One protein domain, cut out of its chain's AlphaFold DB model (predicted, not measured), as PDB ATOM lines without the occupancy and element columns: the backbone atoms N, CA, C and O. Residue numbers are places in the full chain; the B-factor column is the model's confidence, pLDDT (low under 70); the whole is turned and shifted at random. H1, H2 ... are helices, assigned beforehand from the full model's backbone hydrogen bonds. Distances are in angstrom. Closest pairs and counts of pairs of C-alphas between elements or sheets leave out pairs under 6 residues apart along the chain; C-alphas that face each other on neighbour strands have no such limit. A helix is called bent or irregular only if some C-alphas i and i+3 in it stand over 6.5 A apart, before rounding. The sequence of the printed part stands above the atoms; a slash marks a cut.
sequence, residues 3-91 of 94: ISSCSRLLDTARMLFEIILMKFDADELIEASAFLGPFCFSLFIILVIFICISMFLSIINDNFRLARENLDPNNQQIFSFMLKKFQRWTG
ATOM      1  N   ILE A   3      43.683  46.448  11.557       66.25
ATOM      2  CA  ILE A   3      42.882  47.170  10.555       66.25
ATOM      3  C   ILE A   3      42.722  46.364   9.247       66.25
ATOM      4  O   ILE A   3      41.646  46.364   8.664       66.25
ATOM      5  N   SER A   4      43.740  45.596   8.828       68.75
ATOM      6  CA  SER A   4      43.683  44.787   7.591       68.75
ATOM      7  C   SER A   4      42.752  43.571   7.700       68.75
ATOM      8  O   SER A   4      42.146  43.169   6.707       68.75
ATOM      9  N   SER A   5      42.602  42.989   8.894       68.00
ATOM     10  CA  SER A   5      41.655  41.888   9.119       68.00
ATOM     11  C   SER A   5      40.208  42.381   9.155       68.00
ATOM     12  O   SER A   5      39.319  41.675   8.685       68.00
ATOM     13  N   CYS A   6      39.971  43.599   9.662       65.12
ATOM     14  CA  CYS A   6      38.655  44.236   9.609       65.12
ATOM     15  C   CYS A   6      38.186  44.453   8.170       65.12
ATOM     16  O   CYS A   6      37.007  44.243   7.921       65.12
ATOM     17  N   SER A   7      39.078  44.802   7.233       78.56
ATOM     18  CA  SER A   7      38.725  44.928   5.812       78.56
ATOM     19  C   SER A   7      38.119  43.634   5.277       78.56
ATOM     20  O   SER A   7      36.985  43.652   4.834       78.56
ATOM     21  N   ARG A   8      38.780  42.484   5.475       83.00
ATOM     22  CA  ARG A   8      38.265  41.189   4.989       83.00
ATOM     23  C   ARG A   8      36.895  40.842   5.577       83.00
ATOM     24  O   ARG A   8      36.024  40.349   4.867       83.00
ATOM     25  N   LEU A   9      36.697  41.102   6.871       85.00
ATOM     26  CA  LEU A   9      35.409  40.878   7.536       85.00
ATOM     27  C   LEU A   9      34.326  41.845   7.048       85.00
ATOM     28  O   LEU A   9      33.191  41.427   6.843       85.00
ATOM     29  N   LEU A  10      34.669  43.117   6.855       88.62
ATOM     30  CA  LEU A  10      33.762  44.142   6.350       88.62
ATOM     31  C   LEU A  10      33.375  43.874   4.892       88.62
ATOM     32  O   LEU A  10      32.207  44.009   4.546       88.62
ATOM     33  N   ASP A  11      34.326  43.438   4.072       84.69
ATOM     34  CA  ASP A  11      34.108  43.036   2.683       84.69
ATOM     35  C   ASP A  11      33.198  41.802   2.624       84.69
ATOM     36  O   ASP A  11      32.248  41.760   1.846       84.69
ATOM     37  N   THR A  12      33.405  40.837   3.528       85.00
ATOM     38  CA  THR A  12      32.521  39.667   3.664       85.00
ATOM     39  C   THR A  12      31.116  40.081   4.097       85.00
ATOM     40  O   THR A  12      30.131  39.646   3.508       85.00
ATOM     41  N   ALA A  13      31.000  40.962   5.093       85.69
ATOM     42  CA  ALA A  13      29.714  41.478   5.550       85.69
ATOM     43  C   ALA A  13      28.986  42.244   4.437       85.69
ATOM     44  O   ALA A  13      27.779  42.090   4.267       85.69
ATOM     45  N   ARG A  14      29.721  43.029   3.643       85.06
ATOM     46  CA  ARG A  14      29.190  43.734   2.476       85.06
ATOM     47  C   ARG A  14      28.637  42.762   1.442       85.06
ATOM     48  O   ARG A  14      27.506  42.959   1.011       85.06
ATOM     49  N   MET A  15      29.382  41.708   1.105       83.25
ATOM     50  CA  MET A  15      28.895  40.661   0.203       83.25
ATOM     51  C   MET A  15      27.612  40.019   0.742       83.25
ATOM     52  O   MET A  15      26.633  39.917   0.014       83.25
ATOM     53  N   LEU A  16      27.548  39.691   2.037       82.62
ATOM     54  CA  LEU A  16      26.332  39.146   2.653       82.62
ATOM     55  C   LEU A  16      25.131  40.104   2.554       82.62
ATOM     56  O   LEU A  16      24.017  39.657   2.290       82.62
ATOM     57  N   PHE A  17      25.332  41.415   2.715       84.38
ATOM     58  CA  PHE A  17      24.264  42.400   2.506       84.38
ATOM     59  C   PHE A  17      23.820  42.493   1.044       84.38
ATOM     60  O   PHE A  17      22.626  42.603   0.778       84.38
ATOM     61  N   GLU A  18      24.748  42.431   0.092       85.00
ATOM     62  CA  GLU A  18      24.413  42.421  -1.337       85.00
ATOM     63  C   GLU A  18      23.636  41.159  -1.729       85.00
ATOM     64  O   GLU A  18      22.691  41.254  -2.511       85.00
ATOM     65  N   ILE A  19      23.946  40.017  -1.109       82.62
ATOM     66  CA  ILE A  19      23.176  38.770  -1.232       82.62
ATOM     67  C   ILE A  19      21.748  38.947  -0.702       82.62
ATOM     68  O   ILE A  19      20.792  38.571  -1.376       82.62
ATOM     69  N   ILE A  20      21.581  39.559   0.476       82.38
ATOM     70  CA  ILE A  20      20.255  39.839   1.059       82.38
ATOM     71  C   ILE A  20      19.433  40.765   0.151       82.38
ATOM     72  O   ILE A  20      18.223  40.591   0.020       82.38
ATOM     73  N   LEU A  21      20.086  41.729  -0.500       82.56
ATOM     74  CA  LEU A  21      19.469  42.649  -1.458       82.56
ATOM     75  C   LEU A  21      19.264  42.029  -2.856       82.56
ATOM     76  O   LEU A  21      18.832  42.741  -3.759       82.56
ATOM     77  N   MET A  22      19.584  40.739  -3.047       73.50
ATOM     78  CA  MET A  22      19.587  40.039  -4.343       73.50
ATOM     79  C   MET A  22      20.413  40.742  -5.436       73.50
ATOM     80  O   MET A  22      20.173  40.567  -6.625       73.50
ATOM     81  N   LYS A  23      21.411  41.536  -5.044       75.19
ATOM     82  CA  LYS A  23      22.311  42.254  -5.958       75.19
ATOM     83  C   LYS A  23      23.600  41.464  -6.240       75.19
ATOM     84  O   LYS A  23      24.560  42.029  -6.754       75.19
ATOM     85  N   PHE A  24      23.648  40.205  -5.816       70.69
ATOM     86  CA  PHE A  24      24.818  39.342  -5.912       70.69
ATOM     87  C   PHE A  24      24.750  38.464  -7.163       70.69
ATOM     88  O   PHE A  24      23.697  37.898  -7.463       70.69
ATOM     89  N   ASP A  25      25.879  38.349  -7.856       67.81
ATOM     90  CA  ASP A  25      26.033  37.556  -9.069       67.81
ATOM     91  C   ASP A  25      26.239  36.081  -8.686       67.81
ATOM     92  O   ASP A  25      27.262  35.693  -8.119       67.81
ATOM     93  N   ALA A  26      25.206  35.259  -8.881       64.31
ATOM     94  CA  ALA A  26      25.221  33.859  -8.458       64.31
ATOM     95  C   ALA A  26      26.128  32.978  -9.337       64.31
ATOM     96  O   ALA A  26      26.468  31.867  -8.924       64.31
ATOM     97  N   ASP A  27      26.532  33.465 -10.514       66.94
ATOM     98  CA  ASP A  27      27.345  32.726 -11.478       66.94
ATOM     99  C   ASP A  27      28.764  32.451 -10.949       66.94
ATOM    100  O   ASP A  27      29.248  31.322 -11.060       66.94
ATOM    101  N   GLU A  28      29.380  33.402 -10.234       65.88
ATOM    102  CA  GLU A  28      30.698  33.200  -9.599       65.88
ATOM    103  C   GLU A  28      30.673  32.094  -8.523       65.88
ATOM    104  O   GLU A  28      31.665  31.393  -8.295       65.88
ATOM    105  N   LEU A  29      29.529  31.893  -7.860       66.38
ATOM    106  CA  LEU A  29      29.376  30.877  -6.815       66.38
ATOM    107  C   LEU A  29      29.182  29.466  -7.393       66.38
ATOM    108  O   LEU A  29      29.604  28.480  -6.779       66.38
ATOM    109  N   ILE A  30      28.554  29.368  -8.569       65.88
ATOM    110  CA  ILE A  30      28.348  28.108  -9.295       65.88
ATOM    111  C   ILE A  30      29.686  27.572  -9.819       65.88
ATOM    112  O   ILE A  30      29.920  26.362  -9.768       65.88
ATOM    113  N   GLU A  31      30.583  28.462 -10.252       66.75
ATOM    114  CA  GLU A  31      31.895  28.103 -10.803       66.75
ATOM    115  C   GLU A  31      32.829  27.473  -9.752       66.75
ATOM    116  O   GLU A  31      33.571  26.536 -10.050       66.75
ATOM    117  N   ALA A  32      32.745  27.913  -8.491       68.19
ATOM    118  CA  ALA A  32      33.575  27.395  -7.400       68.19
ATOM    119  C   ALA A  32      33.113  26.023  -6.865       68.19
ATOM    120  O   ALA A  32      33.939  25.191  -6.479       68.19
ATOM    121  N   SER A  33      31.799  25.767  -6.813       65.69
ATOM    122  CA  SER A  33      31.247  24.442  -6.496       65.69
ATOM    123  C   SER A  33      29.808  24.300  -7.006       65.69
ATOM    124  O   SER A  33      28.881  24.916  -6.482       65.69
ATOM    125  N   ALA A  34      29.600  23.428  -7.994       69.00
ATOM    126  CA  ALA A  34      28.350  23.379  -8.759       69.00
ATOM    127  C   ALA A  34      27.098  22.950  -7.963       69.00
ATOM    128  O   ALA A  34      25.980  23.220  -8.392       69.00
ATOM    129  N   PHE A  35      27.254  22.271  -6.819       72.94
ATOM    130  CA  PHE A  35      26.119  21.730  -6.052       72.94
ATOM    131  C   PHE A  35      25.970  22.345  -4.657       72.94
ATOM    132  O   PHE A  35      24.881  22.774  -4.276       72.94
ATOM    133  N   LEU A  36      27.058  22.413  -3.883       76.94
ATOM    134  CA  LEU A  36      26.994  22.863  -2.490       76.94
ATOM    135  C   LEU A  36      26.806  24.387  -2.378       76.94
ATOM    136  O   LEU A  36      26.064  24.842  -1.510       76.94
ATOM    137  N   GLY A  37      27.413  25.164  -3.284       76.31
ATOM    138  CA  GLY A  37      27.299  26.627  -3.323       76.31
ATOM    139  C   GLY A  37      25.852  27.116  -3.468       76.31
ATOM    140  O   GLY A  37      25.354  27.789  -2.560       76.31
ATOM    141  N   PRO A  38      25.129  26.727  -4.535       78.38
ATOM    142  CA  PRO A  38      23.741  27.144  -4.753       78.38
ATOM    143  C   PRO A  38      22.788  26.700  -3.639       78.38
ATOM    144  O   PRO A  38      21.859  27.431  -3.288       78.38
ATOM    145  N   PHE A  39      23.020  25.521  -3.052       83.94
ATOM    146  CA  PHE A  39      22.197  24.999  -1.962       83.94
ATOM    147  C   PHE A  39      22.364  25.813  -0.672       83.94
ATOM    148  O   PHE A  39      21.374  26.270  -0.097       83.94
ATOM    149  N   CYS A  40      23.605  26.055  -0.239       82.06
ATOM    150  CA  CYS A  40      23.893  26.882   0.934       82.06
ATOM    151  C   CYS A  40      23.410  28.327   0.749       82.06
ATOM    152  O   CYS A  40      22.863  28.914   1.681       82.06
ATOM    153  N   PHE A  41      23.556  28.879  -0.458       81.88
ATOM    154  CA  PHE A  41      23.068  30.210  -0.813       81.88
ATOM    155  C   PHE A  41      21.543  30.310  -0.748       81.88
ATOM    156  O   PHE A  41      21.003  31.208  -0.102       81.88
ATOM    157  N   SER A  42      20.843  29.350  -1.351       83.00
ATOM    158  CA  SER A  42      19.378  29.297  -1.326       83.00
ATOM    159  C   SER A  42      18.856  29.148   0.101       83.00
ATOM    160  O   SER A  42      17.922  29.844   0.492       83.00
ATOM    161  N   LEU A  43      19.487  28.292   0.911       87.19
ATOM    162  CA  LEU A  43      19.137  28.139   2.321       87.19
ATOM    163  C   LEU A  43      19.373  29.440   3.101       87.19
ATOM    164  O   LEU A  43      18.512  29.841   3.878       87.19
ATOM    165  N   PHE A  44      20.495  30.127   2.871       85.94
ATOM    166  CA  PHE A  44      20.782  31.417   3.498       85.94
ATOM    167  C   PHE A  44      19.731  32.472   3.140       85.94
ATOM    168  O   PHE A  44      19.195  33.125   4.036       85.94
ATOM    169  N   ILE A  45      19.370  32.590   1.858       85.62
ATOM    170  CA  ILE A  45      18.291  33.479   1.411       85.62
ATOM    171  C   ILE A  45      16.981  33.116   2.102       85.62
ATOM    172  O   ILE A  45      16.303  34.002   2.618       85.62
ATOM    173  N   ILE A  46      16.628  31.829   2.159       87.75
ATOM    174  CA  ILE A  46      15.365  31.410   2.760       87.75
ATOM    175  C   ILE A  46      15.329  31.750   4.253       87.75
ATOM    176  O   ILE A  46      14.362  32.336   4.736       87.75
ATOM    177  N   LEU A  47      16.391  31.425   4.988       89.31
ATOM    178  CA  LEU A  47      16.478  31.699   6.419       89.31
ATOM    179  C   LEU A  47      16.460  33.206   6.703       89.31
ATOM    180  O   LEU A  47      15.705  33.659   7.559       89.31
ATOM    181  N   VAL A  48      17.242  34.007   5.982       88.69
ATOM    182  CA  VAL A  48      17.356  35.441   6.275       88.69
ATOM    183  C   VAL A  48      16.140  36.217   5.775       88.69
ATOM    184  O   VAL A  48      15.554  36.990   6.533       88.69
ATOM    185  N   ILE A  49      15.714  36.003   4.529       84.44
ATOM    186  CA  ILE A  49      14.594  36.756   3.957       84.44
ATOM    187  C   ILE A  49      13.261  36.266   4.515       84.44
ATOM    188  O   ILE A  49      12.449  37.093   4.910       84.44
ATOM    189  N   PHE A  50      13.000  34.958   4.596       86.19
ATOM    190  CA  PHE A  50      11.700  34.518   5.110       86.19
ATOM    191  C   PHE A  50      11.666  34.498   6.627       86.19
ATOM    192  O   PHE A  50      10.718  35.025   7.196       86.19
ATOM    193  N   ILE A  51      12.660  33.928   7.306       90.75
ATOM    194  CA  ILE A  51      12.564  33.753   8.762       90.75
ATOM    195  C   ILE A  51      12.985  35.029   9.489       90.75
ATOM    196  O   ILE A  51      12.198  35.558  10.276       90.75
ATOM    197  N   CYS A  52      14.181  35.567   9.220       91.00
ATOM    198  CA  CYS A  52      14.661  36.735   9.961       91.00
ATOM    199  C   CYS A  52      13.811  37.980   9.685       91.00
ATOM    200  O   CYS A  52      13.362  38.610  10.642       91.00
ATOM    201  N   ILE A  53      13.531  38.327   8.420       89.75
ATOM    202  CA  ILE A  53      12.690  39.504   8.127       89.75
ATOM    203  C   ILE A  53      11.271  39.317   8.663       89.75
ATOM    204  O   ILE A  53      10.754  40.249   9.273       89.75
ATOM    205  N   SER A  54      10.645  38.141   8.526       91.06
ATOM    206  CA  SER A  54       9.300  37.937   9.094       91.06
ATOM    207  C   SER A  54       9.295  38.042  10.617       91.06
ATOM    208  O   SER A  54       8.350  38.584  11.188       91.06
ATOM    209  N   MET A  55      10.361  37.599  11.289       95.56
ATOM    210  CA  MET A  55      10.510  37.779  12.733       95.56
ATOM    211  C   MET A  55      10.657  39.260  13.096       95.56
ATOM    212  O   MET A  55       9.963  39.738  13.991       95.56
ATOM    213  N   PHE A  56      11.495  40.012  12.375       93.69
ATOM    214  CA  PHE A  56      11.611  41.460  12.565       93.69
ATOM    215  C   PHE A  56      10.279  42.174  12.325       93.69
ATOM    216  O   PHE A  56       9.887  43.012  13.133       93.69
ATOM    217  N   LEU A  57       9.550  41.815  11.266       93.56
ATOM    218  CA  LEU A  57       8.223  42.357  10.977       93.56
ATOM    219  C   LEU A  57       7.228  42.039  12.093       93.56
ATOM    220  O   LEU A  57       6.483  42.929  12.493       93.56
ATOM    221  N   SER A  58       7.238  40.817  12.631       95.44
ATOM    222  CA  SER A  58       6.385  40.445  13.764       95.44
ATOM    223  C   SER A  58       6.707  41.281  15.000       95.44
ATOM    224  O   SER A  58       5.798  41.839  15.607       95.44
ATOM    225  N   ILE A  59       7.991  41.444  15.334       95.94
ATOM    226  CA  ILE A  59       8.433  42.264  16.469       95.94
ATOM    227  C   ILE A  59       7.999  43.721  16.285       95.94
ATOM    228  O   ILE A  59       7.464  44.329  17.213       95.94
ATOM    229  N   ILE A  60       8.207  44.299  15.099       94.44
ATOM    230  CA  ILE A  60       7.782  45.672  14.794       94.44
ATOM    231  C   ILE A  60       6.261  45.790  14.913       94.44
ATOM    232  O   ILE A  60       5.765  46.727  15.537       94.44
ATOM    233  N   ASN A  61       5.518  44.834  14.357       93.19
ATOM    234  CA  ASN A  61       4.062  44.809  14.403       93.19
ATOM    235  C   ASN A  61       3.527  44.704  15.838       93.19
ATOM    236  O   ASN A  61       2.595  45.420  16.200       93.19
ATOM    237  N   ASP A  62       4.130  43.859  16.673       94.88
ATOM    238  CA  ASP A  62       3.736  43.696  18.071       94.88
ATOM    239  C   ASP A  62       4.037  44.954  18.893       94.88
ATOM    240  O   ASP A  62       3.173  45.418  19.639       94.88
ATOM    241  N   ASN A  63       5.207  45.572  18.700       94.44
ATOM    242  CA  ASN A  63       5.544  46.842  19.348       94.44
ATOM    243  C   ASN A  63       4.623  47.981  18.895       94.44
ATOM    244  O   ASN A  63       4.203  48.802  19.706       94.44
ATOM    245  N   PHE A  64       4.272  48.029  17.611       88.56
ATOM    246  CA  PHE A  64       3.347  49.027  17.087       88.56
ATOM    247  C   PHE A  64       1.929  48.835  17.636       88.56
ATOM    248  O   PHE A  64       1.263  49.814  17.977       88.56
ATOM    249  N   ARG A  65       1.470  47.582  17.768       88.00
ATOM    250  CA  ARG A  65       0.190  47.256  18.411       88.00
ATOM    251  C   ARG A  65       0.184  47.712  19.868       88.00
ATOM    252  O   ARG A  65      -0.734  48.427  20.257       88.00
ATOM    253  N   LEU A  66       1.237  47.389  20.620       90.31
ATOM    254  CA  LEU A  66       1.388  47.817  22.010       90.31
ATOM    255  C   LEU A  66       1.395  49.347  22.127       90.31
ATOM    256  O   LEU A  66       0.655  49.911  22.928       90.31
ATOM    257  N   ALA A  67       2.183  50.038  21.301       88.31
ATOM    258  CA  ALA A  67       2.234  51.496  21.299       88.31
ATOM    259  C   ALA A  67       0.862  52.113  20.993       88.31
ATOM    260  O   ALA A  67       0.488  53.102  21.612       88.31
ATOM    261  N   ARG A  68       0.092  51.506  20.081       83.00
ATOM    262  CA  ARG A  68      -1.257  51.954  19.723       83.00
ATOM    263  C   ARG A  68      -2.273  51.758  20.847       83.00
ATOM    264  O   ARG A  68      -3.140  52.610  21.004       83.00
ATOM    265  N   GLU A  69      -2.188  50.661  21.591       84.19
ATOM    266  CA  GLU A  69      -3.070  50.375  22.734       84.19
ATOM    267  C   GLU A  69      -2.805  51.304  23.927       84.19
ATOM    268  O   GLU A  69      -3.719  51.591  24.692       84.19
ATOM    269  N   ASN A  70      -1.581  51.821  24.054       86.00
ATOM    270  CA  ASN A  70      -1.199  52.773  25.100       86.00
ATOM    271  C   ASN A  70      -1.484  54.247  24.735       86.00
ATOM    272  O   ASN A  70      -1.107  55.144  25.488       86.00
ATOM    273  N   LEU A  71      -2.114  54.532  23.588       83.12
ATOM    274  CA  LEU A  71      -2.494  55.900  23.222       83.12
ATOM    275  C   LEU A  71      -3.760  56.341  23.961       83.12
ATOM    276  O   LEU A  71      -4.744  55.609  24.021       83.12
ATOM    277  N   ASP A  72      -3.779  57.598  24.408       81.50
ATOM    278  CA  ASP A  72      -5.001  58.240  24.888       81.50
ATOM    279  C   ASP A  72      -6.136  58.158  23.851       81.50
ATOM    280  O   ASP A  72      -5.882  58.252  22.642       81.50
ATOM    281  N   PRO A  73      -7.410  58.097  24.285       78.06
ATOM    282  CA  PRO A  73      -8.555  57.968  23.385       78.06
ATOM    283  C   PRO A  73      -8.617  59.058  22.301       78.06
ATOM    284  O   PRO A  73      -9.071  58.802  21.184       78.06
ATOM    285  N   ASN A  74      -8.139  60.270  22.601       78.88
ATOM    286  CA  ASN A  74      -8.041  61.365  21.633       78.88
ATOM    287  C   ASN A  74      -6.958  61.096  20.569       78.88
ATOM    288  O   ASN A  74      -7.190  61.239  19.367       78.88
ATOM    289  N   ASN A  75      -5.787  60.622  20.996       76.81
ATOM    290  CA  ASN A  75      -4.665  60.318  20.109       76.81
ATOM    291  C   ASN A  75      -4.945  59.081  19.246       76.81
ATOM    292  O   ASN A  75      -4.587  59.058  18.067       76.81
ATOM    293  N   GLN A  76      -5.662  58.091  19.781       79.62
ATOM    294  CA  GLN A  76      -6.115  56.921  19.030       79.62
ATOM    295  C   GLN A  76      -7.044  57.311  17.865       79.62
ATOM    296  O   GLN A  76      -6.927  56.762  16.763       79.62
ATOM    297  N   GLN A  77      -7.937  58.289  18.073       79.38
ATOM    298  CA  GLN A  77      -8.796  58.820  17.013       79.38
ATOM    299  C   GLN A  77      -7.971  59.515  15.926       79.38
ATOM    300  O   GLN A  77      -8.092  59.140  14.757       79.38
ATOM    301  N   ILE A  78      -7.080  60.442  16.299       83.75
ATOM    302  CA  ILE A  78      -6.200  61.170  15.364       83.75
ATOM    303  C   ILE A  78      -5.363  60.193  14.525       83.75
ATOM    304  O   ILE A  78      -5.301  60.314  13.299       83.75
ATOM    305  N   PHE A  79      -4.783  59.173  15.159       81.75
ATOM    306  CA  PHE A  79      -3.989  58.157  14.473       81.75
ATOM    307  C   PHE A  79      -4.818  57.353  13.462       81.75
ATOM    308  O   PHE A  79      -4.371  57.110  12.340       81.75
ATOM    309  N   SER A  80      -6.060  56.993  13.808       82.19
ATOM    310  CA  SER A  80      -6.972  56.299  12.890       82.19
ATOM    311  C   SER A  80      -7.358  57.151  11.672       82.19
ATOM    312  O   SER A  80      -7.503  56.616  10.572       82.19
ATOM    313  N   PHE A  81      -7.468  58.476  11.830       84.19
ATOM    314  CA  PHE A  81      -7.684  59.400  10.716       84.19
ATOM    315  C   PHE A  81      -6.449  59.502   9.816       84.19
ATOM    316  O   PHE A  81      -6.584  59.461   8.590       84.19
ATOM    317  N   MET A  82      -5.250  59.564  10.402       86.31
ATOM    318  CA  MET A  82      -3.986  59.570   9.658       86.31
ATOM    319  C   MET A  82      -3.799  58.275   8.859       86.31
ATOM    320  O   MET A  82      -3.518  58.333   7.663       86.31
ATOM    321  N   LEU A  83      -4.059  57.118   9.478       82.94
ATOM    322  CA  LEU A  83      -4.027  55.810   8.816       82.94
ATOM    323  C   LEU A  83      -5.048  55.710   7.681       82.94
ATOM    324  O   LEU A  83      -4.706  55.241   6.601       82.94
ATOM    325  N   LYS A  84      -6.283  56.187   7.882       84.19
ATOM    326  CA  LYS A  84      -7.300  56.230   6.815       84.19
ATOM    327  C   LYS A  84      -6.847  57.090   5.634       84.19
ATOM    328  O   LYS A  84      -7.070  56.715   4.484       84.19
ATOM    329  N   LYS A  85      -6.199  58.229   5.899       84.81
ATOM    330  CA  LYS A  85      -5.653  59.105   4.852       84.81
ATOM    331  C   LYS A  85      -4.473  58.448   4.131       84.81
ATOM    332  O   LYS A  85      -4.418  58.508   2.907       84.81
ATOM    333  N   PHE A  86      -3.593  57.769   4.868       84.38
ATOM    334  CA  PHE A  86      -2.472  57.010   4.312       84.38
ATOM    335  C   PHE A  86      -2.951  55.853   3.428       84.38
ATOM    336  O   PHE A  86      -2.522  55.758   2.289       84.38
ATOM    337  N   GLN A  87      -3.916  55.050   3.887       82.00
ATOM    338  CA  GLN A  87      -4.515  53.962   3.101       82.00
ATOM    339  C   GLN A  87      -5.191  54.453   1.815       82.00
ATOM    340  O   GLN A  87      -5.125  53.788   0.784       82.00
ATOM    341  N   ARG A  88      -5.833  55.628   1.862       81.44
ATOM    342  CA  ARG A  88      -6.422  56.258   0.673       81.44
ATOM    343  C   ARG A  88      -5.353  56.740  -0.310       81.44
ATOM    344  O   ARG A  88      -5.589  56.708  -1.510       81.44
ATOM    345  N   TRP A  89      -4.202  57.182   0.192       81.75
ATOM    346  CA  TRP A  89      -3.074  57.612  -0.635       81.75
ATOM    347  C   TRP A  89      -2.302  56.429  -1.232       81.75
ATOM    348  O   TRP A  89      -1.920  56.485  -2.396       81.75
ATOM    349  N   THR A  90      -2.145  55.329  -0.490       77.62
ATOM    350  CA  THR A  90      -1.453  54.118  -0.958       77.62
ATOM    351  C   THR A  90      -2.294  53.234  -1.882       77.62
ATOM    352  O   THR A  90      -1.846  52.160  -2.268       77.62
ATOM    353  N   GLY A  91      -3.505  53.660  -2.264       69.81
ATOM    354  CA  GLY A  91      -4.336  52.955  -3.248       69.81
ATOM    355  C   GLY A  91      -4.834  51.574  -2.802       69.81
ATOM    356  O   GLY A  91      -5.430  50.859  -3.599       69.81
TER     357      GLY A  91
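Overview. This is residues 3 to 91 of the 94 residues of the protein "Hypothetical protein" of Adineta steineri (UniProt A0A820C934). One long helix, H3, makes the long axis of an open, elongated frame, and H1 sticks out from it about perpendicular with residues 3 to 14 standing free. The short H2 sits at the beginning of H3, while at its far end H4 folds back at a steep tilt, with residues 81 to 91 standing free. The printed part has 89 residues with four named helices, H1 to H4 in order, and no named strand; the class is all helix. It is extended, with a radius of gyration of the C-alphas of 20.9 A, and spans 60 by 36 by 21 A.

Along the chain. H1, residues 3 to 20, begins at C-alpha 3 (42.882, 47.170, 10.555) and is 25.6 A long. H2 is residues 27 to 32, 9.2 A. H3, residues 36 to 69, runs 47.9 A from C-alpha 36 (26.994, 22.863, -2.490); it is neither bent nor irregular, but only just: C-alphas 49 and 52 are 6.0 A apart. H4, residues 73 to 89, is 24.6 A long and ends at C-alpha 89 (-3.074, 57.612, -0.635).

Arrangement. H1 touches H3 with residues 19 to 20 alone, at 80 degrees, about perpendicular; the closest C-alphas, of Ile 20 and Ile 45, are 6.7 A apart. H2 and H3 touch only at the corner, closest at the C-alphas of Leu 29 and Gly 37, 5.9 A. H3 and H4 are close but not clearly touching: their closest C-alphas, of Arg 68 and Gln 76, are 7.0 A apart, and they run opposite ways at a steep tilt of 44 degrees. H4 is apart from H1 and H2, and H1 is apart from H2. Every O i to N i+4 pair is within hydrogen-bond range in H4, against 13 of 14 in H1, 1 of 2 in H2 and 29 of 30 in H3.

Size, cuts and confidence. The two C-alphas farthest apart, of Glu 31 and Asn 74, are 61.3 A apart. The printed part has no cut and no long link. Its mean pLDDT is 81.7, with residues 3 to 6, 25 to 34 and 91 under 70.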